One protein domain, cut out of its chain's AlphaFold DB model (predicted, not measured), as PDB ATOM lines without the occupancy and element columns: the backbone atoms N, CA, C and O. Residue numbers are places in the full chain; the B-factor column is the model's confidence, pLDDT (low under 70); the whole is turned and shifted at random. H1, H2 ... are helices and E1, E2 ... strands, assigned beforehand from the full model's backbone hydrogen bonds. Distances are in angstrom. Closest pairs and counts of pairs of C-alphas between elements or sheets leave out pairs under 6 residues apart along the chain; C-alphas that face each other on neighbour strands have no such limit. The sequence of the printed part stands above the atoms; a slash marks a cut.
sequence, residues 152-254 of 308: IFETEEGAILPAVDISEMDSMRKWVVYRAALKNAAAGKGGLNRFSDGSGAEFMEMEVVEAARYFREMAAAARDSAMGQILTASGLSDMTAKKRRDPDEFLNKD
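What this domain is: This is residues 152 to 254 of the 308 residues of an uncharacterized protein of Elusimicrobia bacterium RIFCSPLOWO2_12_FULL_59_9 (UniProt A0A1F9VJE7). A small strand hairpin, E1 and E2, packs by E2 on H1 of a helical hairpin, H1 and H2; H2 runs beyond H1 to a thin arm with H3 and H4. The printed part has 103 residues, with two named strands, then four named helices, mostly helix; the sheet, E1 - E2, is antiparallel. It is loose, radius of gyration of the C-alphas 18.1 A, spanning 56 by 27 by 22 A.

Where its parts are: Find C-alpha 153 at (275.756, 491.621, 249.844), where E1, residues 153 to 155, begins; E2 is residues 158 to 160. H1, residues 171 to 186, runs 22.0 A, and H2, residues 208 to 233, 36.0 A. H3 is residues 236 to 241; H4, residues 247 to 253, ends at C-alpha 253, (306.657, 465.108, 232.797).

How they stand to each other: In the hairpin E1 and E2, find N 155 and O 158, 2.9 A apart, within hydrogen-bond range. The closest C-alphas of E2 and H1, Gly 158 and Asn 184, are 6.0 A apart. H1 and H2 touch, closest C-alphas Met 172 and Ala 226, 4.8 A, opposite ways at a shallow tilt of 24 degrees. H2, with residues 228 to 232 alone, and H3 only just touch, only at the corner, with 3 pairs of C-alphas within 8 A, the closest Leu 231 and Ser 237, 5.0 A. H4 is apart from H3. In H1, H2, H3 and H4 every O i to N i+4 pair is within hydrogen-bond range.

The domain as a whole: The farthest C-alphas, Glu 205 and Asn 252, are 57.1 A apart. The printed part has no cut; the link H1 to H2 is long, 21 residues; residues 241 to 246 stand free. The model's pLDDT is under 70 at residues 224 and 226 to 254.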
ATOM      1  N   ILE A 152     275.396 486.928 248.843       82.44
ATOM      2  CA  ILE A 152     276.094 487.804 249.792       82.44
ATOM      3  C   ILE A 152     276.063 489.239 249.272       82.44
ATOM      4  O   ILE A 152     276.454 489.492 248.137       82.44
ATOM      5  N   PHE A 153     275.672 490.185 250.126       82.00
ATOM      6  CA  PHE A 153     275.756 491.621 249.844       82.00
ATOM      7  C   PHE A 153     276.523 492.333 250.955       82.00
ATOM      8  O   PHE A 153     276.207 492.141 252.123       82.00
ATOM      9  N   GLU A 154     277.504 493.173 250.628       77.12
ATOM     10  CA  GLU A 154     278.176 493.979 251.656       77.12
ATOM     11  C   GLU A 154     277.357 495.231 251.975       77.12
ATOM     12  O   GLU A 154     276.869 495.904 251.067       77.12
ATOM     13  N   THR A 155     277.244 495.567 253.257       78.38
ATOM     14  CA  THR A 155     276.695 496.845 253.721       78.38
ATOM     15  C   THR A 155     277.566 497.429 254.825       78.38
ATOM     16  O   THR A 155     278.408 496.733 255.390       78.38
ATOM     17  N   GLU A 156     277.332 498.690 255.193       74.56
ATOM     18  CA  GLU A 156     278.018 499.326 256.329       74.56
ATOM     19  C   GLU A 156     277.816 498.569 257.654       74.56
ATOM     20  O   GLU A 156     278.651 498.644 258.554       74.56
ATOM     21  N   GLU A 157     276.716 497.821 257.782       74.25
ATOM     22  CA  GLU A 157     276.395 497.044 258.981       74.25
ATOM     23  C   GLU A 157     277.030 495.647 258.998       74.25
ATOM     24  O   GLU A 157     277.011 494.988 260.040       74.25
ATOM     25  N   GLY A 158     277.585 495.198 257.869       76.31
ATOM     26  CA  GLY A 158     278.109 493.853 257.653       76.31
ATOM     27  C   GLY A 158     277.542 493.193 256.396       76.31
ATOM     28  O   GLY A 158     276.844 493.817 255.591       76.31
ATOM     29  N   ALA A 159     277.829 491.904 256.232       79.56
ATOM     30  CA  ALA A 159     277.397 491.144 255.067       79.56
ATOM     31  C   ALA A 159     275.940 490.682 255.229       79.56
ATOM     32  O   ALA A 159     275.621 489.925 256.140       79.56
ATOM     33  N   ILE A 160     275.036 491.091 254.346       73.94
ATOM     34  CA  ILE A 160     273.668 490.575 254.305       73.94
ATOM     35  C   ILE A 160     273.672 489.215 253.616       73.94
ATOM     36  O   ILE A 160     274.089 489.092 252.463       73.94
ATOM     37  N   LEU A 161     273.146 488.217 254.321       81.31
ATOM     38  CA  LEU A 161     272.900 486.874 253.813       81.31
ATOM     39  C   LEU A 161     271.376 486.703 253.698       81.31
ATOM     40  O   LEU A 161     270.718 486.487 254.721       81.31
ATOM     41  N   PRO A 162     270.779 486.877 252.504       77.81
ATOM     42  CA  PRO A 162     269.347 486.706 252.303       77.81
ATOM     43  C   PRO A 162     268.926 485.254 252.555       77.81
ATOM     44  O   PRO A 162     269.753 484.367 252.756       77.81
ATOM     45  N   ALA A 163     267.612 485.021 252.575       78.56
ATOM     46  CA  ALA A 163     267.032 483.707 252.829       78.56
ATOM     47  C   ALA A 163     267.286 482.745 251.661       78.56
ATOM     48  O   ALA A 163     266.432 482.539 250.802       78.56
ATOM     49  N   VAL A 164     268.499 482.204 251.636       84.00
ATOM     50  CA  VAL A 164     269.008 481.248 250.656       84.00
ATOM     51  C   VAL A 164     269.328 479.953 251.386       84.00
ATOM     52  O   VAL A 164     269.848 479.979 252.502       84.00
ATOM     53  N   ASP A 165     269.028 478.822 250.757       87.69
ATOM     54  CA  ASP A 165     269.468 477.521 251.249       87.69
ATOM     55  C   ASP A 165     270.855 477.192 250.689       87.69
ATOM     56  O   ASP A 165     271.054 477.136 249.474       87.69
ATOM     57  N   ILE A 166     271.825 476.999 251.581       89.19
ATOM     58  CA  ILE A 166     273.211 476.683 251.236       89.19
ATOM     59  C   ILE A 166     273.522 475.188 251.375       89.19
ATOM     60  O   ILE A 166     274.676 474.805 251.184       89.19
ATOM     61  N   SER A 167     272.546 474.330 251.710       86.31
ATOM     62  CA  SER A 167     272.781 472.899 251.979       86.31
ATOM     63  C   SER A 167     273.461 472.164 250.819       86.31
ATOM     64  O   SER A 167     274.330 471.323 251.053       86.31
ATOM     65  N   GLU A 168     273.135 472.526 249.578       84.56
ATOM     66  CA  GLU A 168     273.658 471.895 248.358       84.56
ATOM     67  C   GLU A 168     274.905 472.590 247.793       84.56
ATOM     68  O   GLU A 168     275.488 472.121 246.817       84.56
ATOM     69  N   MET A 169     275.350 473.698 248.397       86.56
ATOM     70  CA  MET A 169     276.566 474.381 247.953       86.56
ATOM     71  C   MET A 169     277.813 473.530 248.229       86.56
ATOM     72  O   MET A 169     277.869 472.756 249.194       86.56
ATOM     73  N   ASP A 170     278.844 473.703 247.402       82.94
ATOM     74  CA  ASP A 170     280.150 473.109 247.668       82.94
ATOM     75  C   ASP A 170     280.795 473.689 248.940       82.94
ATOM     76  O   ASP A 170     280.346 474.676 249.538       82.94
ATOM     77  N   SER A 171     281.864 473.036 249.385       78.94
ATOM     78  CA  SER A 171     282.516 473.343 250.653       78.94
ATOM     79  C   SER A 171     283.186 474.717 250.664       78.94
ATOM     80  O   SER A 171     283.223 475.353 251.718       78.94
ATOM     81  N   MET A 172     283.691 475.194 249.523       78.44
ATOM     82  CA  MET A 172     284.315 476.512 249.421       78.44
ATOM     83  C   MET A 172     283.254 477.604 249.574       78.44
ATOM     84  O   MET A 172     283.396 478.491 250.418       78.44
ATOM     85  N   ARG A 173     282.135 477.487 248.856       83.31
ATOM     86  CA  ARG A 173     281.014 478.431 248.948       83.31
ATOM     87  C   ARG A 173     280.389 478.452 250.344       83.31
ATOM     88  O   ARG A 173     280.202 479.525 250.920       83.31
ATOM     89  N   LYS A 174     280.164 477.282 250.953       85.62
ATOM     90  CA  LYS A 174     279.718 477.180 252.356       85.62
ATOM     91  C   LYS A 174     280.681 477.872 253.313       85.62
ATOM     92  O   LYS A 174     280.250 478.588 254.216       85.62
ATOM     93  N   TRP A 175     281.987 477.682 253.124       86.81
ATOM     94  CA  TRP A 175     282.995 478.315 253.968       86.81
ATOM     95  C   TRP A 175     282.921 479.846 253.908       86.81
ATOM     96  O   TRP A 175     282.972 480.489 254.961       86.81
ATOM     97  N   VAL A 176     282.739 480.429 252.717       85.69
ATOM     98  CA  VAL A 176     282.550 481.881 252.550       85.69
ATOM     99  C   VAL A 176     281.315 482.362 253.321       85.69
ATOM    100  O   VAL A 176     281.431 483.293 254.124       85.69
ATOM    101  N   VAL A 177     280.166 481.695 253.156       89.81
ATOM    102  CA  VAL A 177     278.913 482.070 253.836       89.81
ATOM    103  C   VAL A 177     279.050 481.978 255.360       89.81
ATOM    104  O   VAL A 177     278.746 482.945 256.060       89.81
ATOM    105  N   TYR A 178     279.588 480.879 255.902       90.44
ATOM    106  CA  TYR A 178     279.779 480.743 257.352       90.44
ATOM    107  C   TYR A 178     280.771 481.759 257.921       90.44
ATOM    108  O   TYR A 178     280.595 482.227 259.046       90.44
ATOM    109  N   ARG A 179     281.810 482.143 257.168       88.56
ATOM    110  CA  ARG A 179     282.727 483.211 257.595       88.56
ATOM    111  C   ARG A 179     282.032 484.566 257.657       88.56
ATOM    112  O   ARG A 179     282.242 485.286 258.632       88.56
ATOM    113  N   ALA A 180     281.225 484.908 256.653       87.62
ATOM    114  CA  ALA A 180     280.423 486.131 256.664       87.62
ATOM    115  C   ALA A 180     279.451 486.129 257.858       87.62
ATOM    116  O   ALA A 180     279.430 487.075 258.647       87.62
ATOM    117  N   ALA A 181     278.762 485.009 258.081       89.75
ATOM    118  CA  ALA A 181     277.841 484.836 259.198       89.75
ATOM    119  C   ALA A 181     278.526 484.961 260.570       89.75
ATOM    120  O   ALA A 181     277.988 485.585 261.491       89.75
ATOM    121  N   LEU A 182     279.741 484.418 260.698       89.56
ATOM    122  CA  LEU A 182     280.576 484.544 261.891       89.56
ATOM    123  C   LEU A 182     281.008 485.994 262.140       89.56
ATOM    124  O   LEU A 182     280.976 486.433 263.290       89.56
ATOM    125  N   LYS A 183     281.400 486.739 261.093       86.88
ATOM    126  CA  LYS A 183     281.735 488.172 261.197       86.88
ATOM    127  C   LYS A 183     280.524 488.964 261.708       86.88
ATOM    128  O   LYS A 183     280.662 489.718 262.670       86.88
ATOM    129  N   ASN A 184     279.337 488.709 261.156       87.88
ATOM    130  CA  ASN A 184     278.093 489.328 261.617       87.88
ATOM    131  C   ASN A 184     277.788 488.990 263.080       87.88
ATOM    132  O   ASN A 184     277.511 489.884 263.877       87.88
ATOM    133  N   ALA A 185     277.877 487.713 263.467       87.62
ATOM    134  CA  ALA A 185     277.633 487.292 264.845       87.62
ATOM    135  C   ALA A 185     278.626 487.950 265.821       87.62
ATOM    136  O   ALA A 185     278.217 488.482 266.850       87.62
ATOM    137  N   ALA A 186     279.916 488.004 265.475       85.62
ATOM    138  CA  ALA A 186     280.934 488.675 266.286       85.62
ATOM    139  C   ALA A 186     280.683 490.188 266.441       85.62
ATOM    140  O   ALA A 186     281.032 490.758 267.473       85.62
ATOM    141  N   ALA A 187     280.046 490.820 265.452       85.19
ATOM    142  CA  ALA A 187     279.628 492.221 265.493       85.19
ATOM    143  C   ALA A 187     278.267 492.449 266.189       85.19
ATOM    144  O   ALA A 187     277.796 493.583 266.256       85.19
ATOM    145  N   GLY A 188     277.609 491.396 266.693       83.44
ATOM    146  CA  GLY A 188     276.261 491.489 267.269       83.44
ATOM    147  C   GLY A 188     275.158 491.718 266.227       83.44
ATOM    148  O   GLY A 188     274.081 492.204 266.557       83.44
ATOM    149  N   LYS A 189     275.421 491.377 264.963       85.94
ATOM    150  CA  LYS A 189     274.553 491.584 263.794       85.94
ATOM    151  C   LYS A 189     273.933 490.277 263.286       85.94
ATOM    152  O   LYS A 189     273.764 490.083 262.088       85.94
ATOM    153  N   GLY A 190     273.573 489.367 264.195       78.94
ATOM    154  CA  GLY A 190     273.011 488.050 263.854       78.94
ATOM    155  C   GLY A 190     271.754 488.100 262.970       78.94
ATOM    156  O   GLY A 190     271.563 487.222 262.137       78.94
ATOM    157  N   GLY A 191     270.958 489.175 263.051       82.00
ATOM    158  CA  GLY A 191     269.774 489.385 262.201       82.00
ATOM    159  C   GLY A 191     270.057 489.554 260.697       82.00
ATOM    160  O   GLY A 191     269.116 489.591 259.899       82.00
ATOM    161  N   LEU A 192     271.332 489.647 260.299       84.94
ATOM    162  CA  LEU A 192     271.765 489.638 258.898       84.94
ATOM    163  C   LEU A 192     271.942 488.215 258.333       84.94
ATOM    164  O   LEU A 192     272.091 488.061 257.124       84.94
ATOM    165  N   ASN A 193     271.900 487.181 259.182       88.12
ATOM    166  CA  ASN A 193     272.125 485.783 258.812       88.12
ATOM    167  C   ASN A 193     270.793 485.068 258.537       88.12
ATOM    168  O   ASN A 193     270.295 484.341 259.396       88.12
ATOM    169  N   ARG A 194     270.187 485.284 257.363       88.56
ATOM    170  CA  ARG A 194     268.845 484.748 257.043       88.56
ATOM    171  C   ARG A 194     268.849 483.415 256.290       88.56
ATOM    172  O   ARG A 194     267.782 482.941 255.919       88.56
ATOM    173  N   PHE A 195     270.019 482.840 256.038       89.88
ATOM    174  CA  PHE A 195     270.190 481.615 255.255       89.88
ATOM    175  C   PHE A 195     269.854 480.343 256.056       89.88
ATOM    176  O   PHE A 195     269.815 480.371 257.284       89.88
ATOM    177  N   SER A 196     269.664 479.219 255.360       90.12
ATOM    178  CA  SER A 196     269.610 477.870 255.949       90.12
ATOM    179  C   SER A 196     270.738 477.006 255.407       90.12
ATOM    180  O   SER A 196     271.201 477.233 254.298       90.12
ATOM    181  N   ASP A 197     271.160 475.989 256.152       88.56
ATOM    182  CA  ASP A 197     272.192 475.033 255.723       88.56
ATOM    183  C   ASP A 197     271.746 473.562 255.805       88.56
ATOM    184  O   ASP A 197     272.567 472.644 255.754       88.56
ATOM    185  N   GLY A 198     270.439 473.332 255.958       85.44
ATOM    186  CA  GLY A 198     269.853 472.003 256.131       85.44
ATOM    187  C   GLY A 198     269.962 471.427 257.549       85.44
ATOM    188  O   GLY A 198     269.424 470.350 257.797       85.44
ATOM    189  N   SER A 199     270.592 472.125 258.504       86.06
ATOM    190  CA  SER A 199     270.653 471.676 259.908       86.06
ATOM    191  C   SER A 199     269.353 471.891 260.690       86.06
ATOM    192  O   SER A 199     269.183 471.322 261.768       86.06
ATOM    193  N   GLY A 200     268.438 472.709 260.160       83.88
ATOM    194  CA  GLY A 200     267.217 473.136 260.848       83.88
ATOM    195  C   GLY A 200     267.441 474.239 261.890       83.88
ATOM    196  O   GLY A 200     266.529 474.533 262.654       83.88
ATOM    197  N   ALA A 201     268.634 474.836 261.944       83.06
ATOM    198  CA  ALA A 201     268.935 475.941 262.843       83.06
ATOM    199  C   ALA A 201     268.306 477.266 262.375       83.06
ATOM    200  O   ALA A 201     268.414 477.652 261.213       83.06
ATOM    201  N   GLU A 202     267.707 478.001 263.313       85.06
ATOM    202  CA  GLU A 202     267.132 479.331 263.081       85.06
ATOM    203  C   GLU A 202     268.132 480.414 263.507       85.06
ATOM    204  O   GLU A 202     268.080 480.970 264.603       85.06
ATOM    205  N   PHE A 203     269.099 480.707 262.637       85.00
ATOM    206  CA  PHE A 203     270.245 481.559 262.977       85.00
ATOM    207  C   PHE A 203     269.905 482.997 263.387       85.00
ATOM    208  O   PHE A 203     270.674 483.608 264.128       85.00
ATOM    209  N   MET A 204     268.781 483.540 262.918       83.44
ATOM    210  CA  MET A 204     268.327 484.883 263.300       83.44
ATOM    211  C   MET A 204     267.837 484.952 264.748       83.44
ATOM    212  O   MET A 204     267.928 486.008 265.369       83.44
ATOM    213  N   GLU A 205     267.293 483.848 265.258       82.25
ATOM    214  CA  GLU A 205     266.711 483.753 266.602       82.25
ATOM    215  C   GLU A 205     267.701 483.168 267.613       82.25
ATOM    216  O   GLU A 205     267.487 483.219 268.823       82.25
ATOM    217  N   MET A 206     268.811 482.630 267.112       85.75
ATOM    218  CA  MET A 206     269.860 482.040 267.917       85.75
ATOM    219  C   MET A 206     270.616 483.105 268.719       85.75
ATOM    220  O   MET A 206     271.001 484.160 268.208       85.75
ATOM    221  N   GLU A 207     270.900 482.786 269.981       86.69
ATOM    222  CA  GLU A 207     271.744 483.610 270.843       86.69
ATOM    223  C   GLU A 207     273.104 483.869 270.185       86.69
ATOM    224  O   GLU A 207     273.756 482.952 269.682       86.69
ATOM    225  N   VAL A 208     273.579 485.118 270.228       84.62
ATOM    226  CA  VAL A 208     274.770 485.564 269.475       84.62
ATOM    227  C   VAL A 208     275.996 484.683 269.740       84.62
ATOM    228  O   VAL A 208     276.751 484.362 268.824       84.62
ATOM    229  N   VAL A 209     276.195 484.266 270.994       85.81
ATOM    230  CA  VAL A 209     277.319 483.403 271.391       85.81
ATOM    231  C   VAL A 209     277.182 481.997 270.804       85.81
ATOM    232  O   VAL A 209     278.180 481.400 270.396       85.81
ATOM    233  N   GLU A 210     275.960 481.470 270.753       87.19
ATOM    234  CA  GLU A 210     275.673 480.155 270.193       87.19
ATOM    235  C   GLU A 210     275.831 480.165 268.671       87.19
ATOM    236  O   GLU A 210     276.560 479.323 268.143       87.19
ATOM    237  N   ALA A 211     275.287 481.184 268.000       86.25
ATOM    238  CA  ALA A 211     275.454 481.400 266.567       86.25
ATOM    239  C   ALA A 211     276.935 481.552 266.194       86.25
ATOM    240  O   ALA A 211     277.433 480.880 265.293       86.25
ATOM    241  N   ALA A 212     277.694 482.365 266.937       88.00
ATOM    242  CA  ALA A 212     279.125 482.537 266.698       88.00
ATOM    243  C   ALA A 212     279.923 481.239 266.908       88.00
ATOM    244  O   ALA A 212     280.887 480.982 266.185       88.00
ATOM    245  N   ARG A 213     279.553 480.412 267.895       88.69
ATOM    246  CA  ARG A 213     280.172 479.094 268.084       88.69
ATOM    247  C   ARG A 213     279.860 478.180 266.901       88.69
ATOM    248  O   ARG A 213     280.794 477.629 266.324       88.69
ATOM    249  N   TYR A 214     278.588 478.091 266.519       91.00
ATOM    250  CA  TYR A 214     278.127 477.279 265.399       91.00
ATOM    251  C   TYR A 214     278.854 477.648 264.101       91.00
ATOM    252  O   TYR A 214     279.518 476.811 263.492       91.00
ATOM    253  N   PHE A 215     278.835 478.928 263.719       90.62
ATOM    254  CA  PHE A 215     279.482 479.380 262.488       90.62
ATOM    255  C   PHE A 215     280.993 479.187 262.502       90.62
ATOM    256  O   PHE A 215     281.579 478.925 261.458       90.62
ATOM    257  N   ARG A 216     281.647 479.277 263.665       87.56
ATOM    258  CA  ARG A 216     283.080 478.983 263.771       87.56
ATOM    259  C   ARG A 216     283.375 477.515 263.476       87.56
ATOM    260  O   ARG A 216     284.316 477.233 262.738       87.56
ATOM    261  N   GLU A 217     282.595 476.605 264.049       86.31
ATOM    262  CA  GLU A 217     282.745 475.162 263.842       86.31
ATOM    263  C   GLU A 217     282.456 474.788 262.382       86.31
ATOM    264  O   GLU A 217     283.276 474.132 261.736       86.31
ATOM    265  N   MET A 218     281.360 475.302 261.823       88.56
ATOM    266  CA  MET A 218     280.979 475.036 260.437       88.56
ATOM    267  C   MET A 218     281.929 475.677 259.424       88.56
ATOM    268  O   MET A 218     282.290 475.033 258.441       88.56
ATOM    269  N   ALA A 219     282.423 476.894 259.678       82.69
ATOM    270  CA  ALA A 219     283.451 477.507 258.840       82.69
ATOM    271  C   ALA A 219     284.754 476.698 258.860       82.69
ATOM    272  O   ALA A 219     285.395 476.567 257.822       82.69
ATOM    273  N   ALA A 220     285.158 476.144 260.009       73.69
ATOM    274  CA  ALA A 220     286.346 475.298 260.090       73.69
ATOM    275  C   ALA A 220     286.163 473.988 259.306       73.69
ATOM    276  O   ALA A 220     287.014 473.645 258.487       73.69
ATOM    277  N   ALA A 221     285.028 473.306 259.482       72.69
ATOM    278  CA  ALA A 221     284.728 472.066 258.766       72.69
ATOM    279  C   ALA A 221     284.619 472.280 257.245       72.69
ATOM    280  O   ALA A 221     285.197 471.525 256.460       72.69
ATOM    281  N   ALA A 222     283.918 473.336 256.821       76.38
ATOM    282  CA  ALA A 222     283.784 473.699 255.415       76.38
ATOM    283  C   ALA A 222     285.141 474.072 254.804       76.38
ATOM    284  O   ALA A 222     285.460 473.602 253.715       76.38
ATOM    285  N   ARG A 223     285.982 474.823 255.532       77.06
ATOM    286  CA  ARG A 223     287.358 475.124 255.114       77.06
ATOM    287  C   ARG A 223     288.160 473.854 254.884       77.06
ATOM    288  O   ARG A 223     288.768 473.724 253.830       77.06
ATOM    289  N   ASP A 224     288.182 472.936 255.845       67.94
ATOM    290  CA  ASP A 224     288.983 471.712 255.739       67.94
ATOM    291  C   ASP A 224     288.529 470.858 254.544       67.94
ATOM    292  O   ASP A 224     289.355 470.352 253.781       67.94
ATOM    293  N   SER A 225     287.216 470.773 254.316       71.19
ATOM    294  CA  SER A 225     286.659 470.107 253.138       71.19
ATOM    295  C   SER A 225     287.026 470.824 251.830       71.19
ATOM    296  O   SER A 225     287.449 470.170 250.876       71.19
ATOM    297  N   ALA A 226     286.948 472.157 251.797       65.88
ATOM    298  CA  ALA A 226     287.340 472.966 250.647       65.88
ATOM    299  C   ALA A 226     288.839 472.829 250.340       65.88
ATOM    300  O   ALA A 226     289.225 472.704 249.182       65.88
ATOM    301  N   MET A 227     289.695 472.764 251.364       61.47
ATOM    302  CA  MET A 227     291.129 472.517 251.182       61.47
ATOM    303  C   MET A 227     291.380 471.135 250.572       61.47
ATOM    304  O   MET A 227     292.223 471.001 249.691       61.47
ATOM    305  N   GLY A 228     290.626 470.110 250.982       57.06
ATOM    306  CA  GLY A 228     290.685 468.790 250.348       57.06
ATOM    307  C   GLY A 228     290.299 468.821 248.865       57.06
ATOM    308  O   GLY A 228     290.963 468.189 248.037       57.06
ATOM    309  N   GLN A 229     289.264 469.591 248.514       62.25
ATOM    310  CA  GLN A 229     288.831 469.789 247.125       62.25
ATOM    311  C   GLN A 229     289.888 470.529 246.302       62.25
ATOM    312  O   GLN A 229     290.229 470.058 245.222       62.25
ATOM    313  N   ILE A 230     290.470 471.608 246.835       57.28
ATOM    314  CA  ILE A 230     291.553 472.360 246.183       57.28
ATOM    315  C   ILE A 230     292.761 471.464 245.939       57.28
ATOM    316  O   ILE A 230     293.252 471.388 244.817       57.28
ATOM    317  N   LEU A 231     293.216 470.727 246.956       53.50
ATOM    318  CA  LEU A 231     294.352 469.816 246.808       53.50
ATOM    319  C   LEU A 231     294.095 468.766 245.720       53.50
ATOM    320  O   LEU A 231     295.013 468.402 244.988       53.50
ATOM    321  N   THR A 232     292.855 468.294 245.591       55.78
ATOM    322  CA  THR A 232     292.465 467.340 244.546       55.78
ATOM    323  C   THR A 232     292.422 468.002 243.165       55.78
ATOM    324  O   THR A 232     293.012 467.479 242.220       55.78
ATOM    325  N   ALA A 233     291.772 469.163 243.043       52.53
ATOM    326  CA  ALA A 233     291.613 469.906 241.789       52.53
ATOM    327  C   ALA A 233     292.957 470.377 241.207       52.53
ATOM    328  O   ALA A 233     293.179 470.311 239.998       52.53
ATOM    329  N   SER A 234     293.882 470.753 242.088       48.66
ATOM    330  CA  SER A 234     295.234 471.208 241.744       48.66
ATOM    331  C   SER A 234     296.184 470.040 241.429       48.66
ATOM    332  O   SER A 234     297.339 470.246 241.072       48.66
ATOM    333  N   GLY A 235     295.735 468.784 241.582       45.59
ATOM    334  CA  GLY A 235     296.574 467.587 241.422       45.59
ATOM    335  C   GLY A 235     297.606 467.380 242.542       45.59
ATOM    336  O   GLY A 235     298.395 466.433 242.499       45.59
ATOM    337  N   LEU A 236     297.584 468.224 243.575       43.72
ATOM    338  CA  LEU A 236     298.505 468.204 244.712       43.72
ATOM    339  C   LEU A 236     298.237 467.025 245.663       43.72
ATOM    340  O   LEU A 236     299.172 466.508 246.278       43.72
ATOM    341  N   SER A 237     296.997 466.525 245.748       36.03
ATOM    342  CA  SER A 237     296.670 465.354 246.580       36.03
ATOM    343  C   SER A 237     297.420 464.099 246.119       36.03
ATOM    344  O   SER A 237     297.834 463.273 246.936       36.03
ATOM    345  N   ASP A 238     297.651 463.977 244.809       37.72
ATOM    346  CA  ASP A 238     298.423 462.894 244.201       37.72
ATOM    347  C   ASP A 238     299.925 462.993 244.518       37.72
ATOM    348  O   ASP A 238     300.604 461.962 244.567       37.72
ATOM    349  N   MET A 239     300.438 464.201 244.790       36.25
ATOM    350  CA  MET A 239     301.819 464.441 245.233       36.25
ATOM    351  C   MET A 239     302.029 464.082 246.707       36.25
ATOM    352  O   MET A 239     303.086 463.571 247.073       36.25
ATOM    353  N   THR A 240     301.026 464.314 247.559       38.00
ATOM    354  CA  THR A 240     301.096 463.969 248.987       38.00
ATOM    355  C   THR A 240     300.809 462.489 249.259       38.00
ATOM    356  O   THR A 240     301.394 461.911 250.174       38.00
ATOM    357  N   ALA A 241     299.938 461.849 248.467       36.69
ATOM    358  CA  ALA A 241     299.517 460.459 248.676       36.69
ATOM    359  C   ALA A 241     300.475 459.424 248.057       36.69
ATOM    360  O   ALA A 241     300.721 458.365 248.638       36.69
ATOM    361  N   LYS A 242     301.061 459.720 246.892       36.75
ATOM    362  CA  LYS A 242     302.150 458.921 246.321       36.75
ATOM    363  C   LYS A 242     303.432 459.654 246.666       36.75
ATOM    364  O   LYS A 242     303.622 460.750 246.172       36.75
ATOM    365  N   LYS A 243     304.320 459.060 247.468       37.03
ATOM    366  CA  LYS A 243     305.689 459.549 247.731       37.03
ATOM    367  C   LYS A 243     306.497 459.702 246.419       37.03
ATOM    368  O   LYS A 243     307.443 458.944 246.204       37.03
ATOM    369  N   ARG A 244     306.136 460.623 245.519       39.22
ATOM    370  CA  ARG A 244     306.948 461.009 244.366       39.22
ATOM    371  C   ARG A 244     308.155 461.716 244.956       39.22
ATOM    372  O   ARG A 244     308.082 462.851 245.407       39.22
ATOM    373  N   ARG A 245     309.234 460.949 245.075       36.66
ATOM    374  CA  ARG A 245     310.490 461.351 245.710       36.66
ATOM    375  C   ARG A 245     311.309 462.313 244.860       36.66
ATOM    376  O   ARG A 245     312.354 462.740 245.333       36.66
ATOM    377  N   ASP A 246     310.855 462.636 243.654       40.47
ATOM    378  CA  ASP A 246     311.638 463.426 242.724       40.47
ATOM    379  C   ASP A 246     310.818 464.588 242.137       40.47
ATOM    380  O   ASP A 246     310.017 464.386 241.217       40.47
ATOM    381  N   PRO A 247     310.986 465.805 242.682       42.72
ATOM    382  CA  PRO A 247     310.474 467.033 242.087       42.72
ATOM    383  C   PRO A 247     310.873 467.185 240.611       42.72
ATOM    384  O   PRO A 247     310.086 467.722 239.833       42.72
ATOM    385  N   ASP A 248     312.026 466.651 240.186       40.31
ATOM    386  CA  ASP A 248     312.466 466.742 238.793       40.31
ATOM    387  C   ASP A 248     311.617 465.867 237.865       40.31
ATOM    388  O   ASP A 248     311.380 466.236 236.717       40.31
ATOM    389  N   GLU A 249     311.100 464.727 238.327       39.66
ATOM    390  CA  GLU A 249     310.225 463.866 237.518       39.66
ATOM    391  C   GLU A 249     308.865 464.535 237.249       39.66
ATOM    392  O   GLU A 249     308.307 464.399 236.162       39.66
ATOM    393  N   PHE A 250     308.358 465.311 238.212       40.69
ATOM    394  CA  PHE A 250     307.156 466.135 238.055       40.69
ATOM    395  C   PHE A 250     307.400 467.297 237.080       40.69
ATOM    396  O   PHE A 250     306.665 467.451 236.107       40.69
ATOM    397  N   LEU A 251     308.505 468.028 237.261       44.00
ATOM    398  CA  LEU A 251     308.881 469.133 236.375       44.00
ATOM    399  C   LEU A 251     309.171 468.670 234.930       44.00
ATOM    400  O   LEU A 251     308.890 469.386 233.970       44.00
ATOM    401  N   ASN A 252     309.717 467.464 234.742       43.16
ATOM    402  CA  ASN A 252     310.032 466.931 233.412       43.16
ATOM    403  C   ASN A 252     308.811 466.326 232.690       43.16
ATOM    404  O   ASN A 252     308.800 466.312 231.459       43.16
ATOM    405  N   LYS A 253     307.804 465.804 233.411       39.38
ATOM    406  CA  LYS A 253     306.657 465.108 232.797       39.38
ATOM    407  C   LYS A 253     305.594 466.061 232.244       39.38
ATOM    408  O   LYS A 253     305.002 465.744 231.216       39.38
ATOM    409  N   ASP A 254     305.423 467.226 232.868       38.06
ATOM    410  CA  ASP A 254     304.399 468.214 232.495       38.06
ATOM    411  C   ASP A 254     304.971 469.414 231.709       38.06
ATOM    412  O   ASP A 254     304.319 470.442 231.555       38.06
TER     413      ASP A 254